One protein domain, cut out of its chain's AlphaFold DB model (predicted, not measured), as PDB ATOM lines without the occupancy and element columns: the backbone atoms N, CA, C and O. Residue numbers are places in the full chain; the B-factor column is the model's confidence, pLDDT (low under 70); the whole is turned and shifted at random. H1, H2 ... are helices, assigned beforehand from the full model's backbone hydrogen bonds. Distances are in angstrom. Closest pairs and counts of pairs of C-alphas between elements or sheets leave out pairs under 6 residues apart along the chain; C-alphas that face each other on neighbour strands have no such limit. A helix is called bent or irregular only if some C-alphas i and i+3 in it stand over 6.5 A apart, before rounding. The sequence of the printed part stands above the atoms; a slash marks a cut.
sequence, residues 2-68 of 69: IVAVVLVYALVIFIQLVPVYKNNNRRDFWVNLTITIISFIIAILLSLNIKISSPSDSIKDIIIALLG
ATOM      1  N   ILE A   2     247.497  57.019 129.202       89.31
ATOM      2  CA  ILE A   2     247.788  58.161 130.102       89.31
ATOM      3  C   ILE A   2     246.570  59.071 130.345       89.31
ATOM      4  O   ILE A   2     246.250  59.361 131.489       89.31
ATOM      5  N   VAL A   3     245.848  59.479 129.292       91.62
ATOM      6  CA  VAL A   3     244.661  60.355 129.428       91.62
ATOM      7  C   VAL A   3     243.593  59.735 130.337       91.62
ATOM      8  O   VAL A   3     243.039  60.416 131.192       91.62
ATOM      9  N   ALA A   4     243.346  58.429 130.202       92.12
ATOM     10  CA  ALA A   4     242.409  57.713 131.062       92.12
ATOM     11  C   ALA A   4     242.910  57.647 132.514       92.12
ATOM     12  O   ALA A   4     242.127  57.869 133.431       92.12
ATOM     13  N   VAL A   5     244.212  57.416 132.727       92.06
ATOM     14  CA  VAL A   5     244.832  57.440 134.066       92.06
ATOM     15  C   VAL A   5     244.632  58.806 134.728       92.06
ATOM     16  O   VAL A   5     244.174  58.869 135.864       92.06
ATOM     17  N   VAL A   6     244.896  59.903 134.012       93.56
ATOM     18  CA  VAL A   6     244.708  61.266 134.537       93.56
ATOM     19  C   VAL A   6     243.242  61.531 134.898       93.56
ATOM     20  O   VAL A   6     242.970  62.046 135.980       93.56
ATOM     21  N   LEU A   7     242.293  61.137 134.042       95.62
ATOM     22  CA  LEU A   7     240.861  61.312 134.311       95.62
ATOM     23  C   LEU A   7     240.389  60.512 135.532       95.62
ATOM     24  O   LEU A   7     239.664  61.045 136.371       95.62
ATOM     25  N   VAL A   8     240.823  59.258 135.666       95.19
ATOM     26  CA  VAL A   8     240.472  58.417 136.821       95.19
ATOM     27  C   VAL A   8     241.020  59.019 138.114       95.19
ATOM     28  O   VAL A   8     240.282  59.136 139.090       95.19
ATOM     29  N   TYR A   9     242.276  59.467 138.129       93.38
ATOM     30  CA  TYR A   9     242.855  60.087 139.323       93.38
ATOM     31  C   TYR A   9     242.226  61.439 139.663       93.38
ATOM     32  O   TYR A   9     242.063  61.747 140.842       93.38
ATOM     33  N   ALA A  10     241.791  62.215 138.666       93.56
ATOM     34  CA  ALA A  10     241.005  63.422 138.907       93.56
ATOM     35  C   ALA A  10     239.685  63.099 139.632       93.56
ATOM     36  O   ALA A  10     239.329  63.789 140.591       93.56
ATOM     37  N   LEU A  11     238.999  62.014 139.247       94.69
ATOM     38  CA  LEU A  11     237.800  61.538 139.950       94.69
ATOM     39  C   LEU A  11     238.114  61.072 141.375       94.69
ATOM     40  O   LEU A  11     237.374  61.418 142.293       94.69
ATOM     41  N   VAL A  12     239.213  60.340 141.588       93.06
ATOM     42  CA  VAL A  12     239.643  59.916 142.935       93.06
ATOM     43  C   VAL A  12     239.876  61.127 143.835       93.06
ATOM     44  O   VAL A  12     239.365  61.164 144.955       93.06
ATOM     45  N   ILE A  13     240.579  62.149 143.341       91.75
ATOM     46  CA  ILE A  13     240.825  63.380 144.100       91.75
ATOM     47  C   ILE A  13     239.498  64.068 144.452       91.75
ATOM     48  O   ILE A  13     239.310  64.505 145.589       91.75
ATOM     49  N   PHE A  14     238.552  64.122 143.512       92.56
ATOM     50  CA  PHE A  14     237.257  64.766 143.731       92.56
ATOM     51  C   PHE A  14     236.362  63.998 144.716       92.56
ATOM     52  O   PHE A  14     235.716  64.602 145.568       92.56
ATOM     53  N   ILE A  15     236.337  62.667 144.630       91.88
ATOM     54  CA  ILE A  15     235.469  61.816 145.455       91.88
ATOM     55  C   ILE A  15     236.061  61.586 146.848       91.88
ATOM     56  O   ILE A  15     235.306  61.497 147.809       91.88
ATOM     57  N   GLN A  16     237.385  61.480 146.985       88.44
ATOM     58  CA  GLN A  16     238.023  61.167 148.268       88.44
ATOM     59  C   GLN A  16     238.680  62.378 148.926       88.44
ATOM     60  O   GLN A  16     238.472  62.626 150.111       88.44
ATOM     61  N   LEU A  17     239.481  63.144 148.187       86.81
ATOM     62  CA  LEU A  17     240.313  64.193 148.780       86.81
ATOM     63  C   LEU A  17     239.506  65.439 149.155       86.81
ATOM     64  O   LEU A  17     239.714  65.997 150.232       86.81
ATOM     65  N   VAL A  18     238.555  65.846 148.310       86.88
ATOM     66  CA  VAL A  18     237.672  66.998 148.568       86.88
ATOM     67  C   VAL A  18     236.826  66.825 149.843       86.88
ATOM     68  O   VAL A  18     236.845  67.733 150.679       86.88
ATOM     69  N   PRO A  19     236.106  65.706 150.073       85.44
ATOM     70  CA  PRO A  19     235.338  65.547 151.307       85.44
ATOM     71  C   PRO A  19     236.222  65.396 152.549       85.44
ATOM     72  O   PRO A  19     235.878  65.942 153.597       85.44
ATOM     73  N   VAL A  20     237.380  64.731 152.448       87.25
ATOM     74  CA  VAL A  20     238.328  64.615 153.572       87.25
ATOM     75  C   VAL A  20     238.901  65.984 153.951       87.25
ATOM     76  O   VAL A  20     238.999  66.302 155.138       87.25
ATOM     77  N   TYR A  21     239.198  66.830 152.961       82.69
ATOM     78  CA  TYR A  21     239.591  68.218 153.190       82.69
ATOM     79  C   TYR A  21     238.482  69.011 153.897       82.69
ATOM     80  O   TYR A  21     238.742  69.719 154.871       82.69
ATOM     81  N   LYS A  22     237.226  68.841 153.460       84.19
ATOM     82  CA  LYS A  22     236.059  69.518 154.045       84.19
ATOM     83  C   LYS A  22     235.765  69.081 155.487       84.19
ATOM     84  O   LYS A  22     235.343  69.911 156.287       84.19
ATOM     85  N   ASN A  23     236.035  67.825 155.842       85.19
ATOM     86  CA  ASN A  23     235.870  67.305 157.207       85.19
ATOM     87  C   ASN A  23     236.979  67.753 158.182       85.19
ATOM     88  O   ASN A  23     236.982  67.331 159.336       85.19
ATOM     89  N   ASN A  24     237.917  68.607 157.742       78.56
ATOM     90  CA  ASN A  24     239.010  69.186 158.536       78.56
ATOM     91  C   ASN A  24     239.930  68.148 159.216       78.56
ATOM     92  O   ASN A  24     240.735  68.492 160.086       78.56
ATOM     93  N   ASN A  25     239.858  66.879 158.797       81.88
ATOM     94  CA  ASN A  25     240.717  65.828 159.317       81.88
ATOM     95  C   ASN A  25     242.060  65.854 158.583       81.88
ATOM     96  O   ASN A  25     242.303  65.129 157.618       81.88
ATOM     97  N   ARG A  26     242.937  66.758 159.030       82.50
ATOM     98  CA  ARG A  26     244.211  67.045 158.360       82.50
ATOM     99  C   ARG A  26     245.120  65.820 158.270       82.50
ATOM    100  O   ARG A  26     245.830  65.686 157.282       82.50
ATOM    101  N   ARG A  27     245.101  64.930 159.269       87.00
ATOM    102  CA  ARG A  27     245.926  63.708 159.263       87.00
ATOM    103  C   ARG A  27     245.518  62.781 158.123       87.00
ATOM    104  O   ARG A  27     246.361  62.432 157.302       87.00
ATOM    105  N   ASP A  28     244.229  62.476 158.029       88.12
ATOM    106  CA  ASP A  28     243.691  61.613 156.976       88.12
ATOM    107  C   ASP A  28     243.882  62.240 155.596       88.12
ATOM    108  O   ASP A  28     244.240  61.542 154.650       88.12
ATOM    109  N   PHE A  29     243.734  63.564 155.485       90.06
ATOM    110  CA  PHE A  29     244.015  64.281 154.243       90.06
ATOM    111  C   PHE A  29     245.457  64.064 153.771       90.06
ATOM    112  O   PHE A  29     245.669  63.695 152.619       90.06
ATOM    113  N   TRP A  30     246.445  64.259 154.651       89.56
ATOM    114  CA  TRP A  30     247.860  64.117 154.294       89.56
ATOM    115  C   TRP A  30     248.233  62.680 153.940       89.56
ATOM    116  O   TRP A  30     248.945  62.465 152.957       89.56
ATOM    117  N   VAL A  31     247.732  61.697 154.690       92.75
ATOM    118  CA  VAL A  31     247.948  60.276 154.377       92.75
ATOM    119  C   VAL A  31     247.348  59.946 153.011       92.75
ATOM    120  O   VAL A  31     248.045  59.410 152.148       92.75
ATOM    121  N   ASN A  32     246.092  60.331 152.778       92.12
ATOM    122  CA  ASN A  32     245.401  59.993 151.542       92.12
ATOM    123  C   ASN A  32     246.002  60.720 150.329       92.12
ATOM    124  O   ASN A  32     246.170  60.120 149.268       92.12
ATOM    125  N   LEU A  33     246.416  61.981 150.492       92.50
ATOM    126  CA  LEU A  33     247.138  62.742 149.469       92.50
ATOM    127  C   LEU A  33     248.460  62.055 149.114       92.50
ATOM    128  O   LEU A  33     248.747  61.857 147.936       92.50
ATOM    129  N   THR A  34     249.240  61.653 150.118       94.00
ATOM    130  CA  THR A  34     250.545  61.007 149.906       94.00
ATOM    131  C   THR A  34     250.387  59.682 149.160       94.00
ATOM    132  O   THR A  34     251.066  59.454 148.160       94.00
ATOM    133  N   ILE A  35     249.443  58.837 149.585       94.31
ATOM    134  CA  ILE A  35     249.144  57.559 148.921       94.31
ATOM    135  C   ILE A  35     248.662  57.796 147.485       94.31
ATOM    136  O   ILE A  35     249.127  57.122 146.564       94.31
ATOM    137  N   THR A  36     247.785  58.781 147.277       94.06
ATOM    138  CA  THR A  36     247.264  59.124 145.945       94.06
ATOM    139  C   THR A  36     248.388  59.568 145.012       94.06
ATOM    140  O   THR A  36     248.448  59.100 143.877       94.06
ATOM    141  N   ILE A  37     249.311  60.415 145.481       94.88
ATOM    142  CA  ILE A  37     250.466  60.865 144.690       94.88
ATOM    143  C   ILE A  37     251.365  59.681 144.320       94.88
ATOM    144  O   ILE A  37     251.713  59.526 143.151       94.88
ATOM    145  N   ILE A  38     251.715  58.827 145.287       95.00
ATOM    146  CA  ILE A  38     252.565  57.651 145.040       95.00
ATOM    147  C   ILE A  38     251.911  56.729 144.006       95.00
ATOM    148  O   ILE A  38     252.552  56.317 143.039       95.00
ATOM    149  N   SER A  39     250.620  56.441 144.176       93.56
ATOM    150  CA  SER A  39     249.873  55.575 143.265       93.56
ATOM    151  C   SER A  39     249.770  56.181 141.858       93.56
ATOM    152  O   SER A  39     249.960  55.477 140.863       93.56
ATOM    153  N   PHE A  40     249.575  57.500 141.756       94.19
ATOM    154  CA  PHE A  40     249.538  58.211 140.478       94.19
ATOM    155  C   PHE A  40     250.880  58.159 139.745       94.19
ATOM    156  O   PHE A  40     250.910  57.894 138.542       94.19
ATOM    157  N   ILE A  41     251.992  58.345 140.462       93.31
ATOM    158  CA  ILE A  41     253.341  58.215 139.897       93.31
ATOM    159  C   ILE A  41     253.542  56.803 139.342       93.31
ATOM    160  O   ILE A  41     253.947  56.656 138.189       93.31
ATOM    161  N   ILE A  42     253.196  55.765 140.110       91.38
ATOM    162  CA  ILE A  42     253.283  54.366 139.659       91.38
ATOM    163  C   ILE A  42     252.426  54.150 138.403       91.38
ATOM    164  O   ILE A  42     252.897  53.565 137.429       91.38
ATOM    165  N   ALA A  43     251.195  54.661 138.387       91.25
ATOM    166  CA  ALA A  43     250.297  54.536 137.243       91.25
ATOM    167  C   ALA A  43     250.838  55.241 135.984       91.25
ATOM    168  O   ALA A  43     250.710  54.705 134.880       91.25
ATOM    169  N   ILE A  44     251.482  56.406 136.129       91.44
ATOM    170  CA  ILE A  44     252.173  57.087 135.024       91.44
ATOM    171  C   ILE A  44     253.353  56.250 134.528       91.44
ATOM    172  O   ILE A  44     253.467  56.042 133.321       91.44
ATOM    173  N   LEU A  45     254.206  55.753 135.430       90.19
ATOM    174  CA  LEU A  45     255.368  54.934 135.070       90.19
ATOM    175  C   LEU A  45     254.942  53.682 134.288       90.19
ATOM    176  O   LEU A  45     255.476  53.412 133.210       90.19
ATOM    177  N   LEU A  46     253.909  52.983 134.768       88.00
ATOM    178  CA  LEU A  46     253.295  51.860 134.054       88.00
ATOM    179  C   LEU A  46     252.738  52.294 132.696       88.00
ATOM    180  O   LEU A  46     252.914  51.597 131.695       88.00
ATOM    181  N   SER A  47     252.099  53.464 132.629       87.94
ATOM    182  CA  SER A  47     251.543  53.961 131.375       87.94
ATOM    183  C   SER A  47     252.588  54.380 130.343       87.94
ATOM    184  O   SER A  47     252.257  54.424 129.156       87.94
ATOM    185  N   LEU A  48     253.814  54.665 130.771       89.38
ATOM    186  CA  LEU A  48     254.964  54.914 129.905       89.38
ATOM    187  C   LEU A  48     255.672  53.614 129.484       89.38
ATOM    188  O   LEU A  48     256.721  53.682 128.850       89.38
ATOM    189  N   ASN A  49     255.112  52.438 129.807       83.62
ATOM    190  CA  ASN A  49     255.747  51.131 129.593       83.62
ATOM    191  C   ASN A  49     257.133  51.015 130.256       83.62
ATOM    192  O   ASN A  49     257.969  50.206 129.846       83.62
ATOM    193  N   ILE A  50     257.387  51.806 131.304       83.06
ATOM    194  CA  ILE A  50     258.599  51.654 132.101       83.06
ATOM    195  C   ILE A  50     258.470  50.320 132.826       83.06
ATOM    196  O   ILE A  50     257.510  50.095 133.565       83.06
ATOM    197  N   LYS A  51     259.423  49.415 132.579       73.25
ATOM    198  CA  LYS A  51     259.487  48.120 133.255       73.25
ATOM    199  C   LYS A  51     259.745  48.362 134.736       73.25
ATOM    200  O   LYS A  51     260.882  48.550 135.158       73.25
ATOM    201  N   ILE A  52     258.674  48.369 135.516       73.44
ATOM    202  CA  ILE A  52     258.754  48.264 136.963       73.44
ATOM    203  C   ILE A  52     259.050  46.794 137.242       73.44
ATOM    204  O   ILE A  52     258.232  45.933 136.915       73.44
ATOM    205  N   SER A  53     260.242  46.503 137.769       71.88
ATOM    206  CA  SER A  53     260.593  45.151 138.209       71.88
ATOM    207  C   SER A  53     259.496  44.649 139.137       71.88
ATOM    208  O   SER A  53     259.112  45.345 140.081       71.88
ATOM    209  N   SER A  54     258.945  43.480 138.826       70.06
ATOM    210  CA  SER A  54     257.822  42.950 139.584       70.06
ATOM    211  C   SER A  54     258.245  42.748 141.041       70.06
ATOM    212  O   SER A  54     259.243  42.066 141.288       70.06
ATOM    213  N   PRO A  55     257.480  43.259 142.022       78.12
ATOM    214  CA  PRO A  55     257.745  42.976 143.428       78.12
ATOM    215  C   PRO A  55     257.683  41.478 143.735       78.12
ATOM    216  O   PRO A  55     258.192  41.061 144.766       78.12
ATOM    217  N   SER A  56     257.066  40.667 142.864       79.25
ATOM    218  CA  SER A  56     256.970  39.214 143.028       79.25
ATOM    219  C   SER A  56     258.325  38.550 143.219       79.25
ATOM    220  O   SER A  56     258.419  37.633 144.026       79.25
ATOM    221  N   ASP A  57     259.356  39.016 142.514       79.25
ATOM    222  CA  ASP A  57     260.691  38.427 142.608       79.25
ATOM    223  C   ASP A  57     261.314  38.766 143.967       79.25
ATOM    224  O   ASP A  57     261.757  37.878 144.687       79.25
ATOM    225  N   SER A  58     261.199  40.021 144.407       82.62
ATOM    226  CA  SER A  58     261.659  40.440 145.737       82.62
ATOM    227  C   SER A  58     260.872  39.786 146.878       82.62
ATOM    228  O   SER A  58     261.446  39.418 147.899       82.62
ATOM    229  N   ILE A  59     259.557  39.616 146.724       84.31
ATOM    230  CA  ILE A  59     258.711  38.925 147.705       84.31
ATOM    231  C   ILE A  59     259.091  37.445 147.765       84.31
ATOM    232  O   ILE A  59     259.196  36.893 148.858       84.31
ATOM    233  N   LYS A  60     259.333  36.808 146.614       86.12
ATOM    234  CA  LYS A  60     259.811  35.426 146.541       86.12
ATOM    235  C   LYS A  60     261.140  35.275 147.278       86.12
ATOM    236  O   LYS A  60     261.253  34.366 148.091       86.12
ATOM    237  N   ASP A  61     262.088  36.181 147.067       86.75
ATOM    238  CA  ASP A  61     263.386  36.147 147.749       86.75
ATOM    239  C   ASP A  61     263.247  36.323 149.267       86.75
ATOM    240  O   ASP A  61     263.900  35.618 150.033       86.75
ATOM    241  N   ILE A  62     262.343  37.198 149.727       87.81
ATOM    242  CA  ILE A  62     262.038  37.359 151.159       87.81
ATOM    243  C   ILE A  62     261.405  36.085 151.733       87.81
ATOM    244  O   ILE A  62     261.779  35.648 152.819       87.81
ATOM    245  N   ILE A  63     260.458  35.476 151.017       88.25
ATOM    246  CA  ILE A  63     259.808  34.228 151.434       88.25
ATOM    247  C   ILE A  63     260.841  33.100 151.521       88.25
ATOM    248  O   ILE A  63     260.876  32.405 152.530       88.25
ATOM    249  N   ILE A  64     261.715  32.953 150.520       91.62
ATOM    250  CA  ILE A  64     262.808  31.969 150.520       91.62
ATOM    251  C   ILE A  64     263.772  32.239 151.683       91.62
ATOM    252  O   ILE A  64     264.148  31.310 152.393       91.62
ATOM    253  N   ALA A  65     264.126  33.500 151.941       90.75
ATOM    254  CA  ALA A  65     264.998  33.870 153.054       90.75
ATOM    255  C   ALA A  65     264.375  33.572 154.432       90.75
ATOM    256  O   ALA A  65     265.096  33.202 155.358       90.75
ATOM    257  N   LEU A  66     263.052  33.711 154.577       88.19
ATOM    258  CA  LEU A  66     262.331  33.445 155.829       88.19
ATOM    259  C   LEU A  66     261.999  31.959 156.036       88.19
ATOM    260  O   LEU A  66     262.013  31.488 157.171       88.19
ATOM    261  N   LEU A  67     261.680  31.225 154.966       89.94
ATOM    262  CA  LEU A  67     261.288  29.809 155.017       89.94
ATOM    263  C   LEU A  67     262.435  28.833 154.713       89.94
ATOM    264  O   LEU A  67     262.261  27.630 154.906       89.94
ATOM    265  N   GLY A  68     263.598  29.324 154.278       73.69
ATOM    266  CA  GLY A  68     264.816  28.533 154.077       73.69
ATOM    267  C   GLY A  68     264.710  27.435 153.013       73.69
ATOM    268  O   GLY A  68     265.461  26.463 153.085       73.69
TER     269      GLY A  68
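What this domain is: This is residues 2 to 68 of the 69 residues of an uncharacterized protein of Clostridiales bacterium (UniProt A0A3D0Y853). Two long helices, H2 and H1, fold side by side into a helical hairpin, and a shorter helix, H3, sticks out from it as a free arm at the end of a short link. Residues 53 to 68, of which 55 to 67 belong to H3, stand free, and this arm lengthens a flat outline whose C-alphas span 50 by 29 by 12 A. The printed part has 67 residues with three named helices, in the order H1, H2, H3, and no named strand; the class is all helix. The whole is only just extended, close to loose, with a radius of gyration of the C-alphas of 16.6 A.

Where its parts are: The longest helix by residues is H2, residues 26 to 47, which measures 30.9 A from first to last C-alpha. It begins at C-alpha 26, at (244.211, 67.045, 158.360), and ends at C-alpha 47, at (251.543, 53.961, 131.375). H1, residues 2 to 22, measures 29.0 A and begins at C-alpha 2, at (247.788, 58.161, 130.102). It has a kink of 27 degrees near residue 13 and is neither bent nor irregular, but only just: C-alphas 15 and 18 are 6.4 A apart. H3, residues 55 to 67, measures 17.9 A and ends at C-alpha 67, at (261.288, 29.809, 155.017).

How they stand to each other: H2 and H1 touch, with 14 pairs of C-alphas within 8 A. Their closest C-alphas, those of Val 20 and Phe 29, are 5.7 A apart. The two helices run opposite ways at a shallow tilt of 3 degrees, and their centres are 10.4 A apart. They form a helical hairpin, joined by a tight link of 3 residues. H3 touches no helix: it is apart from H1, and it is apart from H2 although it follows H2 in the chain. In H2 and H3 every O i to N i+4 pair is within hydrogen-bond range; in H1 15 of 17 are.

The domain as a whole: The C-alphas farthest apart, those of Lys 22 and Gly 68, are 50.1 A from each other, while the first and last printed C-alphas, those of Ile 2 and Gly 68, are 41.7 A apart. Residues 22 to 27 also stand free; without the stretches that stand free, the body has 45 residues, spans 34 by 19 by 6 A and has a radius of gyration of 11.4 A. The printed part has no cut, and no link is long: the link from H2 to H3, 7 residues, is short. The mean pLDDT of the printed part is 87.9, and no printed residue is under 70.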